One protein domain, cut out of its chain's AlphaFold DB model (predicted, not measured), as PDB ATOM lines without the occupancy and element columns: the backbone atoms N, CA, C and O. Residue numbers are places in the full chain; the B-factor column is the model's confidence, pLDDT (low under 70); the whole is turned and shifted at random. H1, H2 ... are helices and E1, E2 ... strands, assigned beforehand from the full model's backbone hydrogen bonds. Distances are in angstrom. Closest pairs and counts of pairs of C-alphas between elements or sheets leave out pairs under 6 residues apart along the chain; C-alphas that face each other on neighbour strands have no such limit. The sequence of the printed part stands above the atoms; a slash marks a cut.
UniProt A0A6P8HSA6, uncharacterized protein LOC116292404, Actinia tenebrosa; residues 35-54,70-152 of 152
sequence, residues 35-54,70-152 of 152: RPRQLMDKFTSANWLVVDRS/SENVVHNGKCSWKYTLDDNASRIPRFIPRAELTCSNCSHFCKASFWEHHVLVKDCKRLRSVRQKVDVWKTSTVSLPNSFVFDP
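Overview. This is residues 35 to 54 and 70 to 152 of the 152 residues of the protein "uncharacterized protein LOC116292404" of Actinia tenebrosa (UniProt A0A6P8HSA6). A long, twisted hairpin of two strands, E5 and E6, runs the length of a rod; E1 and the helix H1 pack at one end of it, and the small sheet E2 E3 E4 covers part of its other half, the two sheets only partly face to face. The printed part has 103 residues, mostly strand, with one named helix and six named strands in the order H1 E1 E2 E3 E4 E5 E6; the sheets, in the orders E1 E6 E5 and E2 E3 E4, are antiparallel. It is only just extended, close to loose, with a radius of gyration of the C-alphas of 19.7 A and spans of 60 by 25 by 15 A.

Arrangement. H1, residues 36 to 46, has every O i to N i+4 pair within hydrogen-bond range. It is on the twisted sheet of E1, residues 48 to 52, E6, residues 133 to 150, and E5, residues 110 to 128, with a height over the sheet of 9.3 A. The closest C-alphas of H1 and E1 are those of Lys 42 and Trp 48, 6.8 A apart. E1 pairs with E6 through N 49 and O 137, 2.8 A. E2, residues 74 to 76, E3, residues 79 to 87, and E4, residues 95 to 101, form a meander, each strand the antiparallel neighbour of the one before, with N 74 and O 81 at 2.8 A and N 84 and O 98 at 2.8 A. The two sheets make a sandwich, two sheets face to face, their best planes 23 degrees apart; the closest C-alphas of E4 and E6 are those of Ala 99 and Asn 146, 5.0 A. E5 bends by 50 degrees at residue 115 and forms a hairpin with E6, with N 119 and O 140 at 2.8 A.

Along the chain. H1 begins at C-alpha 36 (70.060, 12.841, 282.800) and is 15.4 A long; E3 is 24.5 A, E4 18.6 A, E5 48.8 A and E6 50.7 A, ending at C-alpha 150 (55.074, -35.910, 265.046).

Size, cuts and confidence. The farthest C-alphas, of Val 130 and Pro 152, are 61.5 A apart. Residues 55 to 69 are not printed; C-alphas 54 and 70 are 35.7 A apart across this cut. Of the links that are printed whole, none is long. Mean pLDDT of the printed part is 82.5; residues 42 to 44, 46 to 47, 51 to 54 and 125 to 134 are under 70.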
ATOM      1  N   ARG A  35      71.140  10.897 287.144       74.38
ATOM      2  CA  ARG A  35      71.270  12.163 286.415       74.38
ATOM      3  C   ARG A  35      70.920  11.945 284.935       74.38
ATOM      4  O   ARG A  35      71.152  10.848 284.425       74.38
ATOM      5  N   PRO A  36      70.457  12.978 284.206       72.38
ATOM      6  CA  PRO A  36      70.060  12.841 282.800       72.38
ATOM      7  C   PRO A  36      71.130  12.221 281.887       72.38
ATOM      8  O   PRO A  36      70.800  11.411 281.033       72.38
ATOM      9  N   ARG A  37      72.417  12.533 282.099       74.88
ATOM     10  CA  ARG A  37      73.518  11.944 281.311       74.88
ATOM     11  C   ARG A  37      73.670  10.437 281.546       74.88
ATOM     12  O   ARG A  37      73.690   9.671 280.598       74.88
ATOM     13  N   GLN A  38      73.653  10.009 282.809       72.50
ATOM     14  CA  GLN A  38      73.742   8.588 283.171       72.50
ATOM     15  C   GLN A  38      72.528   7.783 282.680       72.50
ATOM     16  O   GLN A  38      72.642   6.589 282.419       72.50
ATOM     17  N   LEU A  39      71.363   8.431 282.560       73.25
ATOM     18  CA  LEU A  39      70.176   7.841 281.946       73.25
ATOM     19  C   LEU A  39      70.425   7.522 280.458       73.25
ATOM     20  O   LEU A  39      70.121   6.415 280.023       73.25
ATOM     21  N   MET A  40      71.023   8.459 279.707       72.38
ATOM     22  CA  MET A  40      71.338   8.283 278.279       72.38
ATOM     23  C   MET A  40      72.337   7.160 278.013       72.38
ATOM     24  O   MET A  40      72.123   6.352 277.108       72.38
ATOM     25  N   ASP A  41      73.363   7.032 278.851       74.50
ATOM     26  CA  ASP A  41      74.333   5.938 278.732       74.50
ATOM     27  C   ASP A  41      73.684   4.569 278.996       74.50
ATOM     28  O   ASP A  41      74.050   3.557 278.398       74.50
ATOM     29  N   LYS A  42      72.684   4.505 279.886       68.81
ATOM     30  CA  LYS A  42      71.936   3.267 280.160       68.81
ATOM     31  C   LYS A  42      70.924   2.919 279.071       68.81
ATOM     32  O   LYS A  42      70.716   1.734 278.830       68.81
ATOM     33  N   PHE A  43      70.351   3.902 278.380       69.94
ATOM     34  CA  PHE A  43      69.506   3.638 277.213       69.94
ATOM     35  C   PHE A  43      70.258   2.918 276.104       69.94
ATOM     36  O   PHE A  43      69.791   1.896 275.608       69.94
ATOM     37  N   THR A  44      71.431   3.439 275.761       68.12
ATOM     38  CA  THR A  44      72.257   2.927 274.665       68.12
ATOM     39  C   THR A  44      72.882   1.577 274.999       68.12
ATOM     40  O   THR A  44      72.919   0.695 274.151       68.12
ATOM     41  N   SER A  45      73.332   1.382 276.242       70.88
ATOM     42  CA  SER A  45      74.028   0.151 276.643       70.88
ATOM     43  C   SER A  45      73.112  -1.023 276.998       70.88
ATOM     44  O   SER A  45      73.536  -2.170 276.886       70.88
ATOM     45  N   ALA A  46      71.889  -0.770 277.477       67.56
ATOM     46  CA  ALA A  46      71.069  -1.805 278.110       67.56
ATOM     47  C   ALA A  46      69.698  -2.033 277.452       67.56
ATOM     48  O   ALA A  46      68.888  -2.772 278.017       67.56
ATOM     49  N   ASN A  47      69.431  -1.417 276.291       69.06
ATOM     50  CA  ASN A  47      68.144  -1.479 275.579       69.06
ATOM     51  C   ASN A  47      66.951  -1.148 276.490       69.06
ATOM     52  O   ASN A  47      65.911  -1.813 276.480       69.06
ATOM     53  N   TRP A  48      67.134  -0.146 277.350       74.94
ATOM     54  CA  TRP A  48      66.071   0.307 278.236       74.94
ATOM     55  C   TRP A  48      65.068   1.148 277.458       74.94
ATOM     56  O   TRP A  48      65.420   1.943 276.594       74.94
ATOM     57  N   LEU A  49      63.805   1.000 277.819       75.38
ATOM     58  CA  LEU A  49      62.717   1.865 277.406       75.38
ATOM     59  C   LEU A  49      62.153   2.503 278.670       75.38
ATOM     60  O   LEU A  49      61.800   1.828 279.635       75.38
ATOM     61  N   VAL A  50      62.122   3.827 278.690       71.75
ATOM     62  CA  VAL A  50      61.653   4.630 279.823       71.75
ATOM     63  C   VAL A  50      60.248   5.059 279.491       71.75
ATOM     64  O   VAL A  50      60.018   5.787 278.529       71.75
ATOM     65  N   VAL A  51      59.310   4.565 280.284       69.94
ATOM     66  CA  VAL A  51      57.895   4.854 280.106       69.94
ATOM     67  C   VAL A  51      57.492   5.823 281.199       69.94
ATOM     68  O   VAL A  51      57.596   5.516 282.392       69.94
ATOM     69  N   ASP A  52      57.062   7.014 280.786       66.44
ATOM     70  CA  ASP A  52      56.544   7.998 281.720       66.44
ATOM     71  C   ASP A  52      55.270   7.464 282.384       66.44
ATOM     72  O   ASP A  52      54.333   6.995 281.733       66.44
ATOM     73  N   ARG A  53      55.245   7.539 283.712       62.94
ATOM     74  CA  ARG A  53      54.137   7.052 284.524       62.94
ATOM     75  C   ARG A  53      52.923   7.982 284.444       62.94
ATOM     76  O   ARG A  53      51.816   7.505 284.678       62.94
ATOM     77  N   SER A  54      53.110   9.253 284.062       54.88
ATOM     78  CA  SER A  54      52.045  10.267 283.931       54.88
ATOM     79  C   SER A  54      50.910   9.850 282.994       54.88
ATOM     80  O   SER A  54      49.767  10.235 283.199       54.88
ATOM     81  N   SER A  70      41.351 -19.512 270.580       73.31
ATOM     82  CA  SER A  70      40.527 -20.549 269.965       73.31
ATOM     83  C   SER A  70      40.459 -21.748 270.910       73.31
ATOM     84  O   SER A  70      41.495 -22.281 271.301       73.31
ATOM     85  N   GLU A  71      39.246 -22.167 271.260       77.94
ATOM     86  CA  GLU A  71      39.003 -23.398 272.025       77.94
ATOM     87  C   GLU A  71      39.101 -24.654 271.143       77.94
ATOM     88  O   GLU A  71      39.020 -25.776 271.640       77.94
ATOM     89  N   ASN A  72      39.304 -24.478 269.833       87.00
ATOM     90  CA  ASN A  72      39.389 -25.584 268.896       87.00
ATOM     91  C   ASN A  72      40.688 -26.363 269.105       87.00
ATOM     92  O   ASN A  72      41.782 -25.793 269.171       87.00
ATOM     93  N   VAL A  73      40.557 -27.686 269.143       89.50
ATOM     94  CA  VAL A  73      41.700 -28.593 269.101       89.50
ATOM     95  C   VAL A  73      42.221 -28.644 267.667       89.50
ATOM     96  O   VAL A  73      41.482 -28.919 266.722       89.50
ATOM     97  N   VAL A  74      43.507 -28.367 267.511       91.44
ATOM     98  CA  VAL A  74      44.243 -28.524 266.262       91.44
ATOM     99  C   VAL A  74      44.802 -29.938 266.216       91.44
ATOM    100  O   VAL A  74      45.396 -30.414 267.185       91.44
ATOM    101  N   HIS A  75      44.628 -30.602 265.078       90.31
ATOM    102  CA  HIS A  75      45.134 -31.945 264.826       90.31
ATOM    103  C   HIS A  75      46.205 -31.904 263.732       90.31
ATOM    104  O   HIS A  75      45.983 -31.336 262.666       90.31
ATOM    105  N   ASN A  76      47.350 -32.533 263.986       87.56
ATOM    106  CA  ASN A  76      48.433 -32.713 263.024       87.56
ATOM    107  C   ASN A  76      49.019 -34.124 263.175       87.56
ATOM    108  O   ASN A  76      49.818 -34.399 264.076       87.56
ATOM    109  N   GLY A  77      48.582 -35.044 262.315       85.94
ATOM    110  CA  GLY A  77      48.941 -36.458 262.422       85.94
ATOM    111  C   GLY A  77      48.490 -37.058 263.757       85.94
ATOM    112  O   GLY A  77      47.315 -36.986 264.110       85.94
ATOM    113  N   LYS A  78      49.431 -37.644 264.511       88.06
ATOM    114  CA  LYS A  78      49.172 -38.206 265.852       88.06
ATOM    115  C   LYS A  78      49.203 -37.162 266.974       88.06
ATOM    116  O   LYS A  78      48.888 -37.502 268.112       88.06
ATOM    117  N   CYS A  79      49.577 -35.919 266.670       91.62
ATOM    118  CA  CYS A  79      49.678 -34.848 267.650       91.62
ATOM    119  C   CYS A  79      48.423 -33.979 267.621       91.62
ATOM    120  O   CYS A  79      47.969 -33.550 266.560       91.62
ATOM    121  N   SER A  80      47.881 -33.688 268.799       93.44
ATOM    122  CA  SER A  80      46.786 -32.739 268.971       93.44
ATOM    123  C   SER A  80      47.120 -31.739 270.067       93.44
ATOM    124  O   SER A  80      47.710 -32.095 271.092       93.44
ATOM    125  N   TRP A  81      46.771 -30.476 269.839       93.44
ATOM    126  CA  TRP A  81      46.955 -29.409 270.816       93.44
ATOM    127  C   TRP A  81      45.829 -28.395 270.749       93.44
ATOM    128  O   TRP A  81      45.164 -28.230 269.732       93.44
ATOM    129  N   LYS A  82      45.649 -27.673 271.846       93.44
ATOM    130  CA  LYS A  82      44.811 -26.479 271.920       93.44
ATOM    131  C   LYS A  82      45.691 -25.279 272.227       93.44
ATOM    132  O   LYS A  82      46.818 -25.433 272.700       93.44
ATOM    133  N   TYR A  83      45.175 -24.086 271.989       92.31
ATOM    134  CA  TYR A  83      45.866 -22.870 272.384       92.31
ATOM    135  C   TYR A  83      45.382 -22.413 273.769       92.31
ATOM    136  O   TYR A  83      44.186 -22.364 274.047       92.31
ATOM    137  N   THR A  84      46.320 -22.070 274.644       90.88
ATOM    138  CA  THR A  84      46.100 -21.452 275.957       90.88
ATOM    139  C   THR A  84      46.898 -20.154 276.074       90.88
ATOM    140  O   THR A  84      47.700 -19.825 275.202       90.88
ATOM    141  N   LEU A  85      46.616 -19.339 277.092       90.62
ATOM    142  CA  LEU A  85      47.261 -18.035 277.260       90.62
ATOM    143  C   LEU A  85      48.333 -18.103 278.345       90.62
ATOM    144  O   LEU A  85      48.033 -18.405 279.498       90.62
ATOM    145  N   ASP A  86      49.555 -17.737 277.982       90.56
ATOM    146  CA  ASP A  86      50.619 -17.403 278.922       90.56
ATOM    147  C   ASP A  86      50.347 -16.010 279.511       90.56
ATOM    148  O   ASP A  86      50.431 -15.009 278.794       90.56
ATOM    149  N   ASP A  87      49.979 -15.944 280.795       89.81
ATOM    150  CA  ASP A  87      49.697 -14.698 281.519       89.81
ATOM    151  C   ASP A  87      50.921 -14.233 282.318       89.81
ATOM    152  O   ASP A  87      51.339 -14.876 283.281       89.81
ATOM    153  N   ASN A  88      51.455 -13.064 281.963       87.38
ATOM    154  CA  ASN A  88      52.483 -12.392 282.744       87.38
ATOM    155  C   ASN A  88      52.156 -10.906 282.947       87.38
ATOM    156  O   ASN A  88      52.328 -10.077 282.052       87.38
ATOM    157  N   ALA A  89      51.740 -10.549 284.165       84.44
ATOM    158  CA  ALA A  89      51.373  -9.179 284.533       84.44
ATOM    159  C   ALA A  89      52.540  -8.172 284.482       84.44
ATOM    160  O   ALA A  89      52.303  -6.967 284.416       84.44
ATOM    161  N   SER A  90      53.789  -8.645 284.501       84.38
ATOM    162  CA  SER A  90      54.986  -7.797 284.419       84.38
ATOM    163  C   SER A  90      55.483  -7.619 282.983       84.38
ATOM    164  O   SER A  90      56.594  -7.133 282.774       84.38
ATOM    165  N   ARG A  91      54.691  -8.027 281.987       87.00
ATOM    166  CA  ARG A  91      55.092  -8.065 280.584       87.00
ATOM    167  C   ARG A  91      54.026  -7.457 279.675       87.00
ATOM    168  O   ARG A  91      52.834  -7.528 279.960       87.00
ATOM    169  N   ILE A  92      54.459  -6.886 278.554       86.25
ATOM    170  CA  ILE A  92      53.604  -6.475 277.439       86.25
ATOM    171  C   ILE A  92      54.059  -7.213 276.164       86.25
ATOM    172  O   ILE A  92      55.248  -7.160 275.846       86.25
ATOM    173  N   PRO A  93      53.143  -7.863 275.418       87.12
ATOM    174  CA  PRO A  93      51.761  -8.145 275.809       87.12
ATOM    175  C   PRO A  93      51.697  -9.089 277.027       87.12
ATOM    176  O   PRO A  93      52.535  -9.979 277.199       87.12
ATOM    177  N   ARG A  94      50.701  -8.864 277.894       86.81
ATOM    178  CA  ARG A  94      50.483  -9.663 279.112       86.81
ATOM    179  C   ARG A  94      50.148 -11.109 278.766       86.81
ATOM    180  O   ARG A  94      50.737 -12.021 279.334       86.81
ATOM    181  N   PHE A  95      49.232 -11.279 277.817       88.69
ATOM    182  CA  PHE A  95      48.753 -12.571 277.348       88.69
ATOM    183  C   PHE A  95      49.411 -12.921 276.017       88.69
ATOM    184  O   PHE A  95      49.318 -12.135 275.071       88.69
ATOM    185  N   ILE A  96      50.047 -14.088 275.940       90.50
ATOM    186  CA  ILE A  96      50.620 -14.613 274.695       90.50
ATOM    187  C   ILE A  96      50.035 -16.006 274.433       90.50
ATOM    188  O   ILE A  96      50.023 -16.824 275.352       90.50
ATOM    189  N   PRO A  97      49.525 -16.294 273.222       90.38
ATOM    190  CA  PRO A  97      49.079 -17.635 272.866       90.38
ATOM    191  C   PRO A  97      50.213 -18.655 272.973       90.38
ATOM    192  O   PRO A  97      51.339 -18.399 272.555       90.38
ATOM    193  N   ARG A  98      49.890 -19.826 273.508       92.75
ATOM    194  CA  ARG A  98      50.788 -20.962 273.675       92.75
ATOM    195  C   ARG A  98      50.045 -22.241 273.308       92.75
ATOM    196  O   ARG A  98      48.903 -22.419 273.709       92.75
ATOM    197  N   ALA A  99      50.686 -23.144 272.585       93.44
ATOM    198  CA  ALA A  99      50.165 -24.476 272.329       93.44
ATOM    199  C   ALA A  99      50.358 -25.391 273.549       93.44
ATOM    200  O   ALA A  99      51.443 -25.476 274.130       93.44
ATOM    201  N   GLU A 100      49.301 -26.112 273.904       92.69
ATOM    202  CA  GLU A 100      49.285 -27.122 274.956       92.69
ATOM    203  C   GLU A 100      48.793 -28.448 274.373       92.69
ATOM    204  O   GLU A 100      47.706 -28.523 273.793       92.69
ATOM    205  N   LEU A 101      49.612 -29.488 274.515       92.81
ATOM    206  CA  LEU A 101      49.312 -30.820 274.007       92.81
ATOM    207  C   LEU A 101      48.069 -31.386 274.713       92.81
ATOM    208  O   LEU A 101      47.976 -31.349 275.937       92.81
ATOM    209  N   THR A 102      47.117 -31.921 273.951       91.44
ATOM    210  CA  THR A 102      45.861 -32.468 274.499       91.44
ATOM    211  C   THR A 102      45.878 -33.983 274.673       91.44
ATOM    212  O   THR A 102      44.994 -34.535 275.323       91.44
ATOM    213  N   CYS A 103      46.856 -34.680 274.096       84.19
ATOM    214  CA  CYS A 103      46.973 -36.127 274.227       84.19
ATOM    215  C   CYS A 103      47.737 -36.511 275.508       84.19
ATOM    216  O   CYS A 103      48.761 -35.919 275.842       84.19
ATOM    217  N   SER A 104      47.288 -37.558 276.198       79.88
ATOM    218  CA  SER A 104      47.992 -38.101 277.369       79.88
ATOM    219  C   SER A 104      49.212 -38.947 276.986       79.88
ATOM    220  O   SER A 104      50.251 -38.860 277.633       79.88
ATOM    221  N   ASN A 105      49.116 -39.724 275.901       81.88
ATOM    222  CA  ASN A 105      50.103 -40.757 275.559       81.88
ATOM    223  C   ASN A 105      50.947 -40.456 274.312       81.88
ATOM    224  O   ASN A 105      51.699 -41.324 273.886       81.88
ATOM    225  N   CYS A 106      50.846 -39.269 273.706       81.25
ATOM    226  CA  CYS A 106      51.601 -38.945 272.486       81.25
ATOM    227  C   CYS A 106      52.771 -37.970 272.704       81.25
ATOM    228  O   CYS A 106      53.503 -37.690 271.765       81.25
ATOM    229  N   SER A 107      53.008 -37.515 273.944       80.75
ATOM    230  CA  SER A 107      54.063 -36.542 274.290       80.75
ATOM    231  C   SER A 107      55.466 -36.950 273.819       80.75
ATOM    232  O   SER A 107      56.200 -36.125 273.289       80.75
ATOM    233  N   HIS A 108      55.818 -38.235 273.928       85.81
ATOM    234  CA  HIS A 108      57.137 -38.735 273.522       85.81
ATOM    235  C   HIS A 108      57.351 -38.753 272.003       85.81
ATOM    236  O   HIS A 108      58.495 -38.712 271.573       85.81
ATOM    237  N   PHE A 109      56.273 -38.759 271.212       89.62
ATOM    238  CA  PHE A 109      56.332 -38.676 269.753       89.62
ATOM    239  C   PHE A 109      55.945 -37.296 269.214       89.62
ATOM    240  O   PHE A 109      55.829 -37.118 268.007       89.62
ATOM    241  N   CYS A 110      55.632 -36.331 270.080       93.19
ATOM    242  CA  CYS A 110      55.123 -35.026 269.673       93.19
ATOM    243  C   CYS A 110      56.066 -33.935 270.143       93.19
ATOM    244  O   CYS A 110      56.038 -33.492 271.290       93.19
ATOM    245  N   LYS A 111      56.885 -33.460 269.211       93.56
ATOM    246  CA  LYS A 111      57.860 -32.412 269.458       93.56
ATOM    247  C   LYS A 111      57.214 -31.042 269.329       93.56
ATOM    248  O   LYS A 111      56.559 -30.741 268.331       93.56
ATOM    249  N   ALA A 112      57.417 -30.202 270.335       94.31
ATOM    250  CA  ALA A 112      56.969 -28.819 270.297       94.31
ATOM    251  C   ALA A 112      57.825 -27.993 269.326       94.31
ATOM    252  O   ALA A 112      59.053 -27.973 269.430       94.31
ATOM    253  N   SER A 113      57.171 -27.268 268.423       94.25
ATOM    254  CA  SER A 113      57.783 -26.188 267.655       94.25
ATOM    255  C   SER A 113      57.623 -24.888 268.425       94.25
ATOM    256  O   SER A 113      56.504 -24.493 268.758       94.25
ATOM    257  N   PHE A 114      58.731 -24.207 268.685       95.38
ATOM    258  CA  PHE A 114      58.747 -22.968 269.451       95.38
ATOM    259  C   PHE A 114      58.704 -21.743 268.542       95.38
ATOM    260  O   PHE A 114      59.241 -21.757 267.436       95.38
ATOM    261  N   TRP A 115      58.067 -20.683 269.031       93.38
ATOM    262  CA  TRP A 115      58.077 -19.362 268.423       93.38
ATOM    263  C   TRP A 115      58.616 -18.337 269.420       93.38
ATOM    264  O   TRP A 115      58.267 -18.359 270.604       93.38
ATOM    265  N   GLU A 116      59.460 -17.431 268.936       95.06
ATOM    266  CA  GLU A 116      59.995 -16.338 269.739       95.06
ATOM    267  C   GLU A 116      59.086 -15.113 269.651       95.06
ATOM    268  O   GLU A 116      58.881 -14.512 268.596       95.06
ATOM    269  N   HIS A 117      58.537 -14.715 270.791       91.19
ATOM    270  CA  HIS A 117      57.738 -13.507 270.916       91.19
ATOM    271  C   HIS A 117      58.603 -12.378 271.468       91.19
ATOM    272  O   HIS A 117      59.165 -12.502 272.558       91.19
ATOM    273  N   HIS A 118      58.676 -11.255 270.754       90.44
ATOM    274  CA  HIS A 118      59.274 -10.031 271.278       90.44
ATOM    275  C   HIS A 118      58.338  -9.390 272.298       90.44
ATOM    276  O   HIS A 118      57.159  -9.158 272.028       90.44
ATOM    277  N   VAL A 119      58.870  -9.105 273.480       89.50
ATOM    278  CA  VAL A 119      58.098  -8.617 274.617       89.50
ATOM    279  C   VAL A 119      58.823  -7.477 275.314       89.50
ATOM    280  O   VAL A 119      60.047  -7.350 275.255       89.50
ATOM    281  N   LEU A 120      58.061  -6.668 276.036       87.75
ATOM    282  CA  LEU A 120      58.591  -5.695 276.978       87.75
ATOM    283  C   LEU A 120      58.354  -6.207 278.389       87.75
ATOM    284  O   LEU A 120      57.213  -6.452 278.771       87.75
ATOM    285  N   VAL A 121      59.416  -6.354 279.170       87.44
ATOM    286  CA  VAL A 121      59.334  -6.758 280.574       87.44
ATOM    287  C   VAL A 121      59.602  -5.542 281.441       87.44
ATOM    288  O   VAL A 121      60.591  -4.832 281.252       87.44
ATOM    289  N   LYS A 122      58.708  -5.296 282.393       81.12
ATOM    290  CA  LYS A 122      58.867  -4.246 283.387       81.12
ATOM    291  C   LYS A 122      60.028  -4.613 284.305       81.12
ATOM    292  O   LYS A 122      59.982  -5.627 284.998       81.12
ATOM    293  N   ASP A 123      61.071  -3.791 284.301       75.00
ATOM    294  CA  ASP A 123      62.171  -3.945 285.240       75.00
ATOM    295  C   ASP A 123      61.672  -3.620 286.651       75.00
ATOM    296  O   ASP A 123      60.838  -2.737 286.870       75.00
ATOM    297  N   CYS A 124      62.201  -4.341 287.629       70.75
ATOM    298  CA  CYS A 124      61.863  -4.136 289.030       70.75
ATOM    299  C   CYS A 124      62.378  -2.773 289.540       70.75
ATOM    300  O   CYS A 124      61.841  -2.195 290.489       70.75
ATOM    301  N   LYS A 125      63.399  -2.227 288.867       68.94
ATOM    302  CA  LYS A 125      64.015  -0.929 289.144       68.94
ATOM    303  C   LYS A 125      63.071   0.211 288.783       68.94
ATOM    304  O   LYS A 125      62.633   0.352 287.644       68.94
ATOM    305  N   ARG A 126      62.819   1.087 289.756       65.75
ATOM    306  CA  ARG A 126      62.088   2.341 289.534       65.75
ATOM    307  C   ARG A 126      63.092   3.468 289.380       65.75
ATOM    308  O   ARG A 126      63.896   3.696 290.286       65.75
ATOM    309  N   LEU A 127      63.043   4.179 288.257       66.69
ATOM    310  CA  LEU A 127      63.872   5.362 288.073       66.69
ATOM    311  C   LEU A 127      63.144   6.585 288.606       66.69
ATOM    312  O   LEU A 127      61.978   6.842 288.299       66.69
ATOM    313  N   ARG A 128      63.859   7.357 289.420       59.06
ATOM    314  CA  ARG A 128      63.365   8.623 289.946       59.06
ATOM    315  C   ARG A 128      64.299   9.733 289.497       59.06
ATOM    316  O   ARG A 128      65.426   9.831 289.978       59.06
ATOM    317  N   SER A 129      63.828  10.561 288.571       59.97
ATOM    318  CA  SER A 129      64.476  11.837 288.278       59.97
ATOM    319  C   SER A 129      63.920  12.909 289.220       59.97
ATOM    320  O   SER A 129      62.884  12.717 289.858       59.97
ATOM    321  N   VAL A 130      64.600  14.054 289.312       59.81
ATOM    322  CA  VAL A 130      64.169  15.195 290.144       59.81
ATOM    323  C   VAL A 130      62.764  15.690 289.763       59.81
ATOM    324  O   VAL A 130      62.070  16.248 290.605       59.81
ATOM    325  N   ARG A 131      62.323  15.467 288.515       60.22
ATOM    326  CA  ARG A 131      61.048  15.982 287.990       60.22
ATOM    327  C   ARG A 131      60.015  14.903 287.655       60.22
ATOM    328  O   ARG A 131      58.841  15.231 287.558       60.22
ATOM    329  N   GLN A 132      60.415  13.641 287.476       62.12
ATOM    330  CA  GLN A 132      59.525  12.589 286.967       62.12
ATOM    331  C   GLN A 132      59.782  11.228 287.623       62.12
ATOM    332  O   GLN A 132      60.920  10.837 287.906       62.12
ATOM    333  N   LYS A 133      58.690  10.487 287.840       65.44
ATOM    334  CA  LYS A 133      58.714   9.066 288.198       65.44
ATOM    335  C   LYS A 133      58.588   8.265 286.911       65.44
ATOM    336  O   LYS A 133      57.599   8.422 286.204       65.44
ATOM    337  N   VAL A 134      59.552   7.397 286.644       69.38
ATOM    338  CA  VAL A 134      59.594   6.634 285.400       69.38
ATOM    339  C   VAL A 134      59.727   5.146 285.708       69.38
ATOM    340  O   VAL A 134      60.525   4.743 286.560       69.38
ATOM    341  N   ASP A 135      58.954   4.330 284.998       74.19
ATOM    342  CA  ASP A 135      59.136   2.885 284.987       74.19
ATOM    343  C   ASP A 135      60.118   2.493 283.867       74.19
ATOM    344  O   ASP A 135      60.052   3.010 282.748       74.19
ATOM    345  N   VAL A 136      61.038   1.574 284.170       77.25
ATOM    346  CA  VAL A 136      61.967   1.018 283.179       77.25
ATOM    347  C   VAL A 136      61.390  -0.265 282.630       77.25
ATOM    348  O   VAL A 136      60.982  -1.152 283.375       77.25
ATOM    349  N   TRP A 137      61.399  -0.367 281.317       83.38
ATOM    350  CA  TRP A 137      61.045  -1.554 280.572       83.38
ATOM    351  C   TRP A 137      62.269  -2.012 279.795       83.38
ATOM    352  O   TRP A 137      63.104  -1.203 279.394       83.38
ATOM    353  N   LYS A 138      62.391  -3.318 279.597       84.31
ATOM    354  CA  LYS A 138      63.449  -3.913 278.784       84.31
ATOM    355  C   LYS A 138      62.824  -4.744 277.687       84.31
ATOM    356  O   LYS A 138      61.861  -5.472 277.935       84.31
ATOM    357  N   THR A 139      63.395  -4.658 276.497       85.75
ATOM    358  CA  THR A 139      63.096  -5.601 275.423       85.75
ATOM    359  C   THR A 139      63.622  -6.980 275.803       85.75
ATOM    360  O   THR A 139      64.768  -7.109 276.232       85.75
ATOM    361  N   SER A 140      62.797  -8.004 275.637       88.94
ATOM    362  CA  SER A 140      63.162  -9.406 275.835       88.94
ATOM    363  C   SER A 140      62.473 -10.258 274.774       88.94
ATOM    364  O   SER A 140      61.554  -9.800 274.095       88.94
ATOM    365  N   THR A 141      62.892 -11.509 274.652       92.81
ATOM    366  CA  THR A 141      62.159 -12.540 273.918       92.81
ATOM    367  C   THR A 141      61.605 -13.577 274.887       92.81
ATOM    368  O   THR A 141      62.144 -13.782 275.977       92.81
ATOM    369  N   VAL A 142      60.483 -14.191 274.522       93.31
ATOM    370  CA  VAL A 142      59.904 -15.341 275.223       93.31
ATOM    371  C   VAL A 142      59.652 -16.419 274.186       93.31
ATOM    372  O   VAL A 142      58.965 -16.174 273.199       93.31
ATOM    373  N   SER A 143      60.214 -17.600 274.422       95.94
ATOM    374  CA  SER A 143      60.026 -18.765 273.565       95.94
ATOM    375  C   SER A 143      58.860 -19.594 274.092       95.94
ATOM    376  O   SER A 143      58.921 -20.112 275.209       95.94
ATOM    377  N   LEU A 144      57.779 -19.679 273.318       95.19
ATOM    378  CA  LEU A 144      56.593 -20.463 273.661       95.19
ATOM    379  C   LEU A 144      56.326 -21.505 272.574       95.19
ATOM    380  O   LEU A 144      56.557 -21.232 271.394       95.19
ATOM    381  N   PRO A 145      55.833 -22.703 272.933       94.81
ATOM    382  CA  PRO A 145      55.391 -23.663 271.936       94.81
ATOM    383  C   PRO A 145      54.216 -23.074 271.153       94.81
ATOM    384  O   PRO A 145      53.254 -22.587 271.743       94.81
ATOM    385  N   ASN A 146      54.300 -23.127 269.831       94.19
ATOM    386  CA  ASN A 146      53.274 -22.651 268.908       94.19
ATOM    387  C   ASN A 146      52.531 -23.814 268.232       94.19
ATOM    388  O   ASN A 146      51.357 -23.697 267.901       94.19
ATOM    389  N   SER A 147      53.191 -24.955 268.049       93.62
ATOM    390  CA  SER A 147      52.586 -26.152 267.461       93.62
ATOM    391  C   SER A 147      53.313 -27.416 267.906       93.62
ATOM    392  O   SER A 147      54.363 -27.341 268.546       93.62
ATOM    393  N   PHE A 148      52.758 -28.577 267.557       93.94
ATOM    394  CA  PHE A 148      53.413 -29.866 267.748       93.94
ATOM    395  C   PHE A 148      53.530 -30.619 266.421       93.94
ATOM    396  O   PHE A 148      52.633 -30.581 265.572       93.94
ATOM    397  N   VAL A 149      54.657 -31.301 266.244       92.38
ATOM    398  CA  VAL A 149      54.966 -32.112 265.064       92.38
ATOM    399  C   VAL A 149      55.281 -33.526 265.525       92.38
ATOM    400  O   VAL A 149      55.937 -33.716 266.548       92.38
ATOM    401  N   PHE A 150      54.782 -34.510 264.782       90.62
ATOM    402  CA  PHE A 150      55.074 -35.910 265.046       90.62
ATOM    403  C   PHE A 150      56.537 -36.220 264.691       90.62
ATOM    404  O   PHE A 150      56.946 -35.991 263.554       90.62
ATOM    405  N   ASP A 151      57.293 -36.721 265.664       88.62
ATOM    406  CA  ASP A 151      58.708 -37.099 265.586       88.62
ATOM    407  C   ASP A 151      58.834 -38.516 266.200       88.62
ATOM    408  O   ASP A 151      58.794 -38.637 267.428       88.62
ATOM    409  N   PRO A 152      58.789 -39.582 265.373       82.12
ATOM    410  CA  PRO A 152      58.703 -40.980 265.812       82.12
ATOM    411  C   PRO A 152      59.975 -41.540 266.458       82.12
ATOM    412  O   PRO A 152      61.089 -41.169 266.029       82.12
TER     413      PRO A 152